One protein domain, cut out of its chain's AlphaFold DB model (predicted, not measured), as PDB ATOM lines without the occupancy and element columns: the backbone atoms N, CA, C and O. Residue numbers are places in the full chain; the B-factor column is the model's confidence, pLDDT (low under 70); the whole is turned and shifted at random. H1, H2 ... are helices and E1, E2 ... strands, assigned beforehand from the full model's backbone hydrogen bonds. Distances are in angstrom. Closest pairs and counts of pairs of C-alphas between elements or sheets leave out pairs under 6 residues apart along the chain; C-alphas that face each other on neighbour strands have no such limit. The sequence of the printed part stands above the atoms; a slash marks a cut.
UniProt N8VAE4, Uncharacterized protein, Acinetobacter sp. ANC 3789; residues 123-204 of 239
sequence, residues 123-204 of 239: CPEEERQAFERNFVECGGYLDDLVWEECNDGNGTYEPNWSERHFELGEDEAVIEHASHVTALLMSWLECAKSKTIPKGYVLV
ATOM      1  N   CYS A 123      35.236  -7.280  19.471       55.81
ATOM      2  CA  CYS A 123      35.568  -5.986  20.065       55.81
ATOM      3  C   CYS A 123      36.606  -6.266  21.162       55.81
ATOM      4  O   CYS A 123      36.216  -6.779  22.218       55.81
ATOM      5  N   PRO A 124      37.915  -6.063  20.915       63.47
ATOM      6  CA  PRO A 124      38.954  -6.620  21.779       63.47
ATOM      7  C   PRO A 124      38.888  -5.996  23.170       63.47
ATOM      8  O   PRO A 124      39.180  -6.656  24.160       63.47
ATOM      9  N   GLU A 125      38.391  -4.761  23.248       71.75
ATOM     10  CA  GLU A 125      38.155  -4.034  24.486       71.75
ATOM     11  C   GLU A 125      37.075  -4.678  25.374       71.75
ATOM     12  O   GLU A 125      37.325  -4.922  26.552       71.75
ATOM     13  N   GLU A 126      35.893  -4.999  24.835       66.00
ATOM     14  CA  GLU A 126      34.798  -5.582  25.632       66.00
ATOM     15  C   GLU A 126      35.157  -6.976  26.167       66.00
ATOM     16  O   GLU A 126      34.873  -7.300  27.325       66.00
ATOM     17  N   GLU A 127      35.805  -7.802  25.339       72.44
ATOM     18  CA  GLU A 127      36.248  -9.135  25.756       72.44
ATOM     19  C   GLU A 127      37.464  -9.075  26.688       72.44
ATOM     20  O   GLU A 127      37.525  -9.867  27.627       72.44
ATOM     21  N   ARG A 128      38.377  -8.106  26.520       83.25
ATOM     22  CA  ARG A 128      39.445  -7.847  27.499       83.25
ATOM     23  C   ARG A 128      38.859  -7.501  28.859       83.25
ATOM     24  O   ARG A 128      39.213  -8.141  29.839       83.25
ATOM     25  N   GLN A 129      37.911  -6.569  28.928       81.19
ATOM     26  CA  GLN A 129      37.278  -6.203  30.198       81.19
ATOM     27  C   GLN A 129      36.533  -7.388  30.841       81.19
ATOM     28  O   GLN A 129      36.470  -7.506  32.066       81.19
ATOM     29  N   ALA A 130      35.934  -8.272  30.033       69.69
ATOM     30  CA  ALA A 130      35.309  -9.497  30.529       69.69
ATOM     31  C   ALA A 130      36.339 -10.491  31.086       69.69
ATOM     32  O   ALA A 130      36.111 -11.051  32.160       69.69
ATOM     33  N   PHE A 131      37.463 -10.663  30.389       80.25
ATOM     34  CA  PHE A 131      38.608 -11.438  30.855       80.25
ATOM     35  C   PHE A 131      39.173 -10.877  32.165       80.25
ATOM     36  O   PHE A 131      39.318 -11.633  33.116       80.25
ATOM     37  N   GLU A 132      39.426  -9.570  32.256       83.94
ATOM     38  CA  GLU A 132      40.003  -8.919  33.443       83.94
ATOM     39  C   GLU A 132      39.152  -9.150  34.691       83.94
ATOM     40  O   GLU A 132      39.661  -9.588  35.722       83.94
ATOM     41  N   ARG A 133      37.833  -8.922  34.585       75.44
ATOM     42  CA  ARG A 133      36.900  -9.193  35.688       75.44
ATOM     43  C   ARG A 133      36.960 -10.654  36.116       75.44
ATOM     44  O   ARG A 133      37.074 -10.932  37.305       75.44
ATOM     45  N   ASN A 134      36.919 -11.579  35.154       72.75
ATOM     46  CA  ASN A 134      36.968 -13.006  35.450       72.75
ATOM     47  C   ASN A 134      38.302 -13.427  36.087       72.75
ATOM     48  O   ASN A 134      38.306 -14.205  37.039       72.75
ATOM     49  N   PHE A 135      39.415 -12.901  35.580       76.31
ATOM     50  CA  PHE A 135      40.757 -13.178  36.071       76.31
ATOM     51  C   PHE A 135      40.909 -12.733  37.530       76.31
ATOM     52  O   PHE A 135      41.343 -13.528  38.361       76.31
ATOM     53  N   VAL A 136      40.455 -11.518  37.865       80.25
ATOM     54  CA  VAL A 136      40.482 -10.988  39.239       80.25
ATOM     55  C   VAL A 136      39.539 -11.752  40.173       80.25
ATOM     56  O   VAL A 136      39.937 -12.136  41.272       80.25
ATOM     57  N   GLU A 137      38.307 -12.046  39.743       70.06
ATOM     58  CA  GLU A 137      37.352 -12.851  40.529       70.06
ATOM     59  C   GLU A 137      37.897 -14.244  40.877       70.06
ATOM     60  O   GLU A 137      37.547 -14.810  41.914       70.06
ATOM     61  N   CYS A 138      38.771 -14.789  40.031       65.81
ATOM     62  CA  CYS A 138      39.391 -16.096  40.229       65.81
ATOM     63  C   CYS A 138      40.749 -16.035  40.947       65.81
ATOM     64  O   CYS A 138      41.471 -17.032  40.974       65.81
ATOM     65  N   GLY A 139      41.088 -14.893  41.552       76.38
ATOM     66  CA  GLY A 139      42.299 -14.717  42.355       76.38
ATOM     67  C   GLY A 139      43.541 -14.292  41.569       76.38
ATOM     68  O   GLY A 139      44.626 -14.239  42.145       76.38
ATOM     69  N   GLY A 140      43.400 -13.982  40.278       79.88
ATOM     70  CA  GLY A 140      44.417 -13.262  39.520       79.88
ATOM     71  C   GLY A 140      44.549 -11.813  39.997       79.88
ATOM     72  O   GLY A 140      43.652 -11.262  40.631       79.88
ATOM     73  N   TYR A 141      45.677 -11.180  39.688       85.75
ATOM     74  CA  TYR A 141      45.946  -9.786  40.040       85.75
ATOM     75  C   TYR A 141      46.518  -9.042  38.832       85.75
ATOM     76  O   TYR A 141      47.324  -9.595  38.081       85.75
ATOM     77  N   LEU A 142      46.077  -7.799  38.637       88.25
ATOM     78  CA  LEU A 142      46.446  -6.950  37.497       88.25
ATOM     79  C   LEU A 142      47.044  -5.604  37.922       88.25
ATOM     80  O   LEU A 142      47.452  -4.843  37.059       88.25
ATOM     81  N   ASP A 143      47.115  -5.319  39.223       87.62
ATOM     82  CA  ASP A 143      47.493  -4.005  39.773       87.62
ATOM     83  C   ASP A 143      48.873  -3.509  39.306       87.62
ATOM     84  O   ASP A 143      49.124  -2.308  39.265       87.62
ATOM     85  N   ASP A 144      49.754  -4.435  38.924       88.06
ATOM     86  CA  ASP A 144      51.121  -4.146  38.479       88.06
ATOM     87  C   ASP A 144      51.256  -4.052  36.961       88.06
ATOM     88  O   ASP A 144      52.357  -3.836  36.452       88.06
ATOM     89  N   LEU A 145      50.151  -4.240  36.240       90.69
ATOM     90  CA  LEU A 145      50.109  -4.330  34.793       90.69
ATOM     91  C   LEU A 145      49.285  -3.186  34.205       90.69
ATOM     92  O   LEU A 145      48.235  -2.807  34.721       90.69
ATOM     93  N   VAL A 146      49.738  -2.672  33.071       92.56
ATOM     94  CA  VAL A 146      48.998  -1.733  32.234       92.56
ATOM     95  C   VAL A 146      48.766  -2.366  30.870       92.56
ATOM     96  O   VAL A 146      49.623  -3.068  30.342       92.56
ATOM     97  N   TRP A 147      47.583  -2.154  30.304       91.12
ATOM     98  CA  TRP A 147      47.306  -2.560  28.933       91.12
ATOM     99  C   TRP A 147      47.890  -1.536  27.960       91.12
ATOM    100  O   TRP A 147      47.482  -0.371  27.972       91.12
ATOM    101  N   GLU A 148      48.799  -1.975  27.096       88.69
ATOM    102  CA  GLU A 148      49.295  -1.185  25.976       88.69
ATOM    103  C   GLU A 148      48.583  -1.608  24.688       88.69
ATOM    104  O   GLU A 148      48.768  -2.708  24.162       88.69
ATOM    105  N   GLU A 149      47.724  -0.721  24.183       82.75
ATOM    106  CA  GLU A 149      46.969  -0.949  22.954       82.75
ATOM    107  C   GLU A 149      47.818  -0.646  21.708       82.75
ATOM    108  O   GLU A 149      48.431   0.418  21.577       82.75
ATOM    109  N   CYS A 150      47.815  -1.577  20.759       72.62
ATOM    110  CA  CYS A 150      48.417  -1.437  19.441       72.62
ATOM    111  C   CYS A 150      47.441  -0.777  18.454       72.62
ATOM    112  O   CYS A 150      46.223  -0.908  18.540       72.62
ATOM    113  N   ASN A 151      47.988  -0.127  17.424       51.41
ATOM    114  CA  ASN A 151      47.214   0.604  16.405       51.41
ATOM    115  C   ASN A 151      46.255  -0.268  15.560       51.41
ATOM    116  O   ASN A 151      45.503   0.268  14.748       51.41
ATOM    117  N   ASP A 152      46.322  -1.593  15.687       49.16
ATOM    118  CA  ASP A 152      45.466  -2.572  15.010       49.16
ATOM    119  C   ASP A 152      44.323  -3.098  15.902       49.16
ATOM    120  O   ASP A 152      43.610  -4.017  15.500       49.16
ATOM    121  N   GLY A 153      44.135  -2.515  17.093       52.84
ATOM    122  CA  GLY A 153      43.128  -2.925  18.078       52.84
ATOM    123  C   GLY A 153      43.535  -4.149  18.906       52.84
ATOM    124  O   GLY A 153      42.741  -4.635  19.711       52.84
ATOM    125  N   ASN A 154      44.750  -4.672  18.714       65.69
ATOM    126  CA  ASN A 154      45.342  -5.681  19.586       65.69
ATOM    127  C   ASN A 154      46.131  -5.011  20.732       65.69
ATOM    128  O   ASN A 154      46.147  -3.790  20.839       65.69
ATOM    129  N   GLY A 155      46.806  -5.775  21.588       81.44
ATOM    130  CA  GLY A 155      47.707  -5.203  22.593       81.44
ATOM    131  C   GLY A 155      48.327  -6.248  23.510       81.44
ATOM    132  O   GLY A 155      48.095  -7.453  23.343       81.44
ATOM    133  N   THR A 156      49.118  -5.782  24.468       87.06
ATOM    134  CA  THR A 156      49.769  -6.612  25.485       87.06
ATOM    135  C   THR A 156      49.655  -5.955  26.852       87.06
ATOM    136  O   THR A 156      49.535  -4.737  26.969       87.06
ATOM    137  N   TYR A 157      49.647  -6.769  27.907       89.75
ATOM    138  CA  TYR A 157      49.916  -6.241  29.236       89.75
ATOM    139  C   TYR A 157      51.412  -6.040  29.386       89.75
ATOM    140  O   TYR A 157      52.186  -6.952  29.098       89.75
ATOM    141  N   GLU A 158      51.781  -4.876  29.897       90.56
ATOM    142  CA  GLU A 158      53.143  -4.505  30.237       90.56
ATOM    143  C   GLU A 158      53.229  -4.179  31.731       90.56
ATOM    144  O   GLU A 158      52.229  -3.766  32.331       90.56
ATOM    145  N   PRO A 159      54.398  -4.336  32.368       90.75
ATOM    146  CA  PRO A 159      54.592  -3.846  33.723       90.75
ATOM    147  C   PRO A 159      54.354  -2.334  33.800       90.75
ATOM    148  O   PRO A 159      54.818  -1.564  32.957       90.75
ATOM    149  N   ASN A 160      53.670  -1.884  34.847       88.56
ATOM    150  CA  ASN A 160      53.412  -0.466  35.084       88.56
ATOM    151  C   ASN A 160      54.652   0.229  35.679       88.56
ATOM    152  O   ASN A 160      54.710   0.573  36.864       88.56
ATOM    153  N   TRP A 161      55.659   0.454  34.833       82.31
ATOM    154  CA  TRP A 161      56.919   1.114  35.198       82.31
ATOM    155  C   TRP A 161      56.741   2.558  35.689       82.31
ATOM    156  O   TRP A 161      57.633   3.106  36.336       82.31
ATOM    157  N   SER A 162      55.619   3.203  35.353       77.88
ATOM    158  CA  SER A 162      55.332   4.588  35.742       77.88
ATOM    159  C   SER A 162      54.857   4.738  37.182       77.88
ATOM    160  O   SER A 162      55.102   5.782  37.786       77.88
ATOM    161  N   GLU A 163      54.182   3.729  37.731       75.69
ATOM    162  CA  GLU A 163      53.576   3.807  39.065       75.69
ATOM    163  C   GLU A 163      54.293   2.942  40.105       75.69
ATOM    164  O   GLU A 163      54.133   3.183  41.305       75.69
ATOM    165  N   ARG A 164      55.136   1.989  39.678       68.94
ATOM    166  CA  ARG A 164      55.924   1.143  40.582       68.94
ATOM    167  C   ARG A 164      57.428   1.236  40.349       68.94
ATOM    168  O   ARG A 164      57.919   1.194  39.226       68.94
ATOM    169  N   HIS A 165      58.157   1.283  41.461       70.88
ATOM    170  CA  HIS A 165      59.577   0.965  41.508       70.88
ATOM    171  C   HIS A 165      59.722  -0.470  42.000       70.88
ATOM    172  O   HIS A 165      59.337  -0.768  43.128       70.88
ATOM    173  N   PHE A 166      60.248  -1.335  41.147       69.19
ATOM    174  CA  PHE A 166      60.491  -2.739  41.447       69.19
ATOM    175  C   PHE A 166      61.912  -2.919  41.999       69.19
ATOM    176  O   PHE A 166      62.833  -2.169  41.648       69.19
ATOM    177  N   GLU A 167      62.094  -3.877  42.904       70.44
ATOM    178  CA  GLU A 167      63.418  -4.229  43.413       70.44
ATOM    179  C   GLU A 167      64.177  -5.143  42.429       70.44
ATOM    180  O   GLU A 167      63.600  -5.791  41.556       70.44
ATOM    181  N   LEU A 168      65.506  -5.219  42.575       57.25
ATOM    182  CA  LEU A 168      66.371  -6.080  41.753       57.25
ATOM    183  C   LEU A 168      65.884  -7.542  41.778       57.25
ATOM    184  O   LEU A 168      66.014  -8.221  42.794       57.25
ATOM    185  N   GLY A 169      65.382  -8.027  40.638       62.28
ATOM    186  CA  GLY A 169      64.852  -9.386  40.464       62.28
ATOM    187  C   GLY A 169      63.322  -9.489  40.489       62.28
ATOM    188  O   GLY A 169      62.786 -10.478  39.997       62.28
ATOM    189  N   GLU A 170      62.611  -8.470  40.979       68.62
ATOM    190  CA  GLU A 170      61.149  -8.380  40.842       68.62
ATOM    191  C   GLU A 170      60.745  -8.002  39.412       68.62
ATOM    192  O   GLU A 170      59.708  -8.453  38.928       68.62
ATOM    193  N   ASP A 171      61.612  -7.265  38.710       77.88
ATOM    194  CA  ASP A 171      61.448  -6.905  37.297       77.88
ATOM    195  C   ASP A 171      61.143  -8.133  36.426       77.88
ATOM    196  O   ASP A 171      60.236  -8.113  35.600       77.88
ATOM    197  N   GLU A 172      61.879  -9.230  36.633       81.44
ATOM    198  CA  GLU A 172      61.756 -10.446  35.826       81.44
ATOM    199  C   GLU A 172      60.436 -11.179  36.102       81.44
ATOM    200  O   GLU A 172      59.749 -11.589  35.167       81.44
ATOM    201  N   ALA A 173      60.028 -11.257  37.371       81.94
ATOM    202  CA  ALA A 173      58.767 -11.879  37.774       81.94
ATOM    203  C   ALA A 173      57.545 -11.111  37.244       81.94
ATOM    204  O   ALA A 173      56.564 -11.722  36.815       81.94
ATOM    205  N   VAL A 174      57.592  -9.777  37.243       84.25
ATOM    206  CA  VAL A 174      56.474  -8.951  36.760       84.25
ATOM    207  C   VAL A 174      56.392  -8.975  35.233       84.25
ATOM    208  O   VAL A 174      55.291  -9.043  34.690       84.25
ATOM    209  N   ILE A 175      57.528  -9.016  34.529       83.69
ATOM    210  CA  ILE A 175      57.568  -9.231  33.072       83.69
ATOM    211  C   ILE A 175      56.993 -10.609  32.701       83.69
ATOM    212  O   ILE A 175      56.209 -10.725  31.750       83.69
ATOM    213  N   GLU A 176      57.352 -11.658  33.446       83.25
ATOM    214  CA  GLU A 176      56.818 -13.008  33.232       83.25
ATOM    215  C   GLU A 176      55.303 -13.046  33.478       83.25
ATOM    216  O   GLU A 176      54.553 -13.596  32.666       83.25
ATOM    217  N   HIS A 177      54.833 -12.387  34.539       86.12
ATOM    218  CA  HIS A 177      53.408 -12.251  34.838       86.12
ATOM    219  C   HIS A 177      52.654 -11.500  33.733       86.12
ATOM    220  O   HIS A 177      51.628 -11.982  33.256       86.12
ATOM    221  N   ALA A 178      53.188 -10.376  33.248       82.81
ATOM    222  CA  ALA A 178      52.605  -9.602  32.148       82.81
ATOM    223  C   ALA A 178      52.443 -10.450  30.870       82.81
ATOM    224  O   ALA A 178      51.374 -10.490  30.243       82.81
ATOM    225  N   SER A 179      53.485 -11.219  30.542       79.50
ATOM    226  CA  SER A 179      53.486 -12.162  29.419       79.50
ATOM    227  C   SER A 179      52.451 -13.273  29.606       79.50
ATOM    228  O   SER A 179      51.718 -13.622  28.675       79.50
ATOM    229  N   HIS A 180      52.351 -13.810  30.823       79.75
ATOM    230  CA  HIS A 180      51.395 -14.853  31.169       79.75
ATOM    231  C   HIS A 180      49.945 -14.371  31.031       79.75
ATOM    232  O   HIS A 180      49.150 -15.003  30.332       79.75
ATOM    233  N   VAL A 181      49.608 -13.222  31.624       78.06
ATOM    234  CA  VAL A 181      48.264 -12.626  31.553       78.06
ATOM    235  C   VAL A 181      47.881 -12.308  30.107       78.06
ATOM    236  O   VAL A 181      46.761 -12.600  29.684       78.06
ATOM    237  N   THR A 182      48.822 -11.793  29.311       81.19
ATOM    238  CA  THR A 182      48.612 -11.559  27.875       81.19
ATOM    239  C   THR A 182      48.262 -12.853  27.140       81.19
ATOM    240  O   THR A 182      47.294 -12.894  26.380       81.19
ATOM    241  N   ALA A 183      48.991 -13.944  27.387       72.06
ATOM    242  CA  ALA A 183      48.710 -15.236  26.760       72.06
ATOM    243  C   ALA A 183      47.335 -15.809  27.160       72.06
ATOM    244  O   ALA A 183      46.643 -16.415  26.329       72.06
ATOM    245  N   LEU A 184      46.916 -15.594  28.411       71.19
ATOM    246  CA  LEU A 184      45.583 -15.969  28.882       71.19
ATOM    247  C   LEU A 184      44.488 -15.165  28.176       71.19
ATOM    248  O   LEU A 184      43.515 -15.762  27.710       71.19
ATOM    249  N   LEU A 185      44.668 -13.850  28.019       76.44
ATOM    250  CA  LEU A 185      43.743 -13.012  27.256       76.44
ATOM    251  C   LEU A 185      43.656 -13.471  25.796       76.44
ATOM    252  O   LEU A 185      42.560 -13.613  25.266       76.44
ATOM    253  N   MET A 186      44.780 -13.775  25.144       72.44
ATOM    254  CA  MET A 186      44.753 -14.269  23.759       72.44
ATOM    255  C   MET A 186      43.994 -15.593  23.647       72.44
ATOM    256  O   MET A 186      43.190 -15.777  22.734       72.44
ATOM    257  N   SER A 187      44.177 -16.489  24.615       67.00
ATOM    258  CA  SER A 187      43.430 -17.750  24.684       67.00
ATOM    259  C   SER A 187      41.935 -17.510  24.909       67.00
ATOM    260  O   SER A 187      41.105 -18.128  24.245       67.00
ATOM    261  N   TRP A 188      41.581 -16.566  25.786       68.81
ATOM    262  CA  TRP A 188      40.204 -16.117  25.993       68.81
ATOM    263  C   TRP A 188      39.586 -15.593  24.702       68.81
ATOM    264  O   TRP A 188      38.493 -16.014  24.333       68.81
ATOM    265  N   LEU A 189      40.299 -14.726  23.982       69.19
ATOM    266  CA  LEU A 189      39.851 -14.163  22.714       69.19
ATOM    267  C   LEU A 189      39.659 -15.262  21.661       69.19
ATOM    268  O   LEU A 189      38.643 -15.270  20.972       69.19
ATOM    269  N   GLU A 190      40.558 -16.242  21.561       64.75
ATOM    270  CA  GLU A 190      40.379 -17.388  20.658       64.75
ATOM    271  C   GLU A 190      39.186 -18.277  21.061       64.75
ATOM    272  O   GLU A 190      38.411 -18.723  20.204       64.75
ATOM    273  N   CYS A 191      38.951 -18.478  22.360       60.56
ATOM    274  CA  CYS A 191      37.760 -19.165  22.868       60.56
ATOM    275  C   CYS A 191      36.466 -18.370  22.620       60.56
ATOM    276  O   CYS A 191      35.434 -18.959  22.288       60.56
ATOM    277  N   ALA A 192      36.511 -17.042  22.723       59.72
ATOM    278  CA  ALA A 192      35.402 -16.146  22.408       59.72
ATOM    279  C   ALA A 192      35.077 -16.194  20.905       59.72
ATOM    280  O   ALA A 192      33.922 -16.416  20.532       59.72
ATOM    281  N   LYS A 193      36.104 -16.112  20.042       58.16
ATOM    282  CA  LYS A 193      36.024 -16.298  18.575       58.16
ATOM    283  C   LYS A 193      35.349 -17.623  18.225       58.16
ATOM    284  O   LYS A 193      34.506 -17.679  17.330       58.16
ATOM    285  N   SER A 194      35.717 -18.690  18.934       53.44
ATOM    286  CA  SER A 194      35.227 -20.054  18.699       53.44
ATOM    287  C   SER A 194      33.942 -20.415  19.458       53.44
ATOM    288  O   SER A 194      33.400 -21.499  19.238       53.44
ATOM    289  N   LYS A 195      33.391 -19.492  20.265       53.53
ATOM    290  CA  LYS A 195      32.146 -19.652  21.044       53.53
ATOM    291  C   LYS A 195      32.187 -20.808  22.057       53.53
ATOM    292  O   LYS A 195      31.157 -21.414  22.353       53.53
ATOM    293  N   THR A 196      33.361 -21.107  22.608       52.28
ATOM    294  CA  THR A 196      33.596 -22.220  23.545       52.28
ATOM    295  C   THR A 196      34.179 -21.742  24.874       52.28
ATOM    296  O   THR A 196      35.195 -22.267  25.317       52.28
ATOM    297  N   ILE A 197      33.554 -20.761  25.531       50.59
ATOM    298  CA  ILE A 197      33.895 -20.403  26.919       50.59
ATOM    299  C   ILE A 197      32.958 -21.191  27.854       50.59
ATOM    300  O   ILE A 197      31.750 -20.929  27.857       50.59
ATOM    301  N   PRO A 198      33.441 -22.202  28.602       44.75
ATOM    302  CA  PRO A 198      32.605 -22.962  29.527       44.75
ATOM    303  C   PRO A 198      32.138 -22.095  30.700       44.75
ATOM    304  O   PRO A 198      32.841 -21.197  31.155       44.75
ATOM    305  N   LYS A 199      30.949 -22.393  31.232       35.94
ATOM    306  CA  LYS A 199      30.366 -21.655  32.361       35.94
ATOM    307  C   LYS A 199      31.220 -21.861  33.626       35.94
ATOM    308  O   LYS A 199      31.331 -22.997  34.079       35.94
ATOM    309  N   GLY A 200      31.776 -20.780  34.187       41.88
ATOM    310  CA  GLY A 200      32.484 -20.773  35.479       41.88
ATOM    311  C   GLY A 200      33.991 -21.079  35.461       41.88
ATOM    312  O   GLY A 200      34.488 -21.567  36.468       41.88
ATOM    313  N   TYR A 201      34.715 -20.833  34.360       42.88
ATOM    314  CA  TYR A 201      36.141 -21.191  34.251       42.88
ATOM    315  C   TYR A 201      37.061 -20.024  33.867       42.88
ATOM    316  O   TYR A 201      36.796 -19.333  32.886       42.88
ATOM    317  N   VAL A 202      38.194 -19.930  34.580       39.72
ATOM    318  CA  VAL A 202      39.492 -19.473  34.049       39.72
ATOM    319  C   VAL A 202      40.040 -20.564  33.135       39.72
ATOM    320  O   VAL A 202      40.057 -21.743  33.496       39.72
ATOM    321  N   LEU A 203      40.486 -20.172  31.944       39.59
ATOM    322  CA  LEU A 203      41.245 -21.038  31.045       39.59
ATOM    323  C   LEU A 203      42.655 -21.234  31.636       39.59
ATOM    324  O   LEU A 203      43.360 -20.257  31.857       39.59
ATOM    325  N   VAL A 204      43.061 -22.479  31.904       39.56
ATOM    326  CA  VAL A 204      44.396 -22.845  32.433       39.56
ATOM    327  C   VAL A 204      45.146 -23.704  31.403       39.56
ATOM    328  O   VAL A 204      44.503 -24.432  30.645       39.56
TER     329      VAL A 204
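Overview. This is residues 123 to 204 of the 239 residues of an uncharacterized protein of Acinetobacter sp. ANC 3789 (UniProt N8VAE4). One long helix, H2, makes the longest axis, and H1 and the two-strand hairpin E1 and E2 pack on it at different stretches, H1 crossing it steeply toward its last residues. E2 is the strand nearer to H2, and after H2 residues 195 to 204 fold back as a tail without a named element. The printed part has 82 residues, with two named helices and two named strands in the order H1, E1, E2, H2; the sheet, order E1 - E2, is antiparallel, and the class is mixed, helices and strands. The whole is compact, with a radius of gyration of the C-alphas of 13.3 A, and flat, spanning 42 by 30 by 16 A.

Arrangement. H1, residues 124 to 137, and H2, residues 170 to 194, touch, H2 with residues 185 to 192 alone; the closest C-alphas, of Phe 131 and Leu 185, are 6.5 A apart. They run opposite ways at a steep tilt of 62 degrees. E1, residues 145 to 149, and E2, residues 155 to 159, are a hairpin, antiparallel at 150 degrees between directions; N 146 and O 158 are within hydrogen-bond range at 2.8 A, as are N 156 and O 148 at 3.1 A. The closest C-alphas of E2 and H2, of Tyr 157 and Ala 178, are 5.2 A apart; those of E1 and H2, of Leu 145 and Ala 178, are 6.4 A apart. H1 and E2 are apart. In H1 and H2 every O i to N i+4 pair is within hydrogen-bond range.

Along the chain. H1 begins at C-alpha 124, (38.954, -6.620, 21.779), and is 19.8 A long from first to last C-alpha. E1 measures 12.7 A and E2 13.2 A. H2 measures 36.0 A and ends at C-alpha 194, (35.227, -20.054, 18.699).

Size, cuts and confidence. The C-alphas farthest apart, of Leu 168 and Lys 195, are 42.2 A apart. The printed part has no cut and no long link. Its mean pLDDT is 71.4; 32 residues are under 70, among them 151 to 154 and 187 to 204.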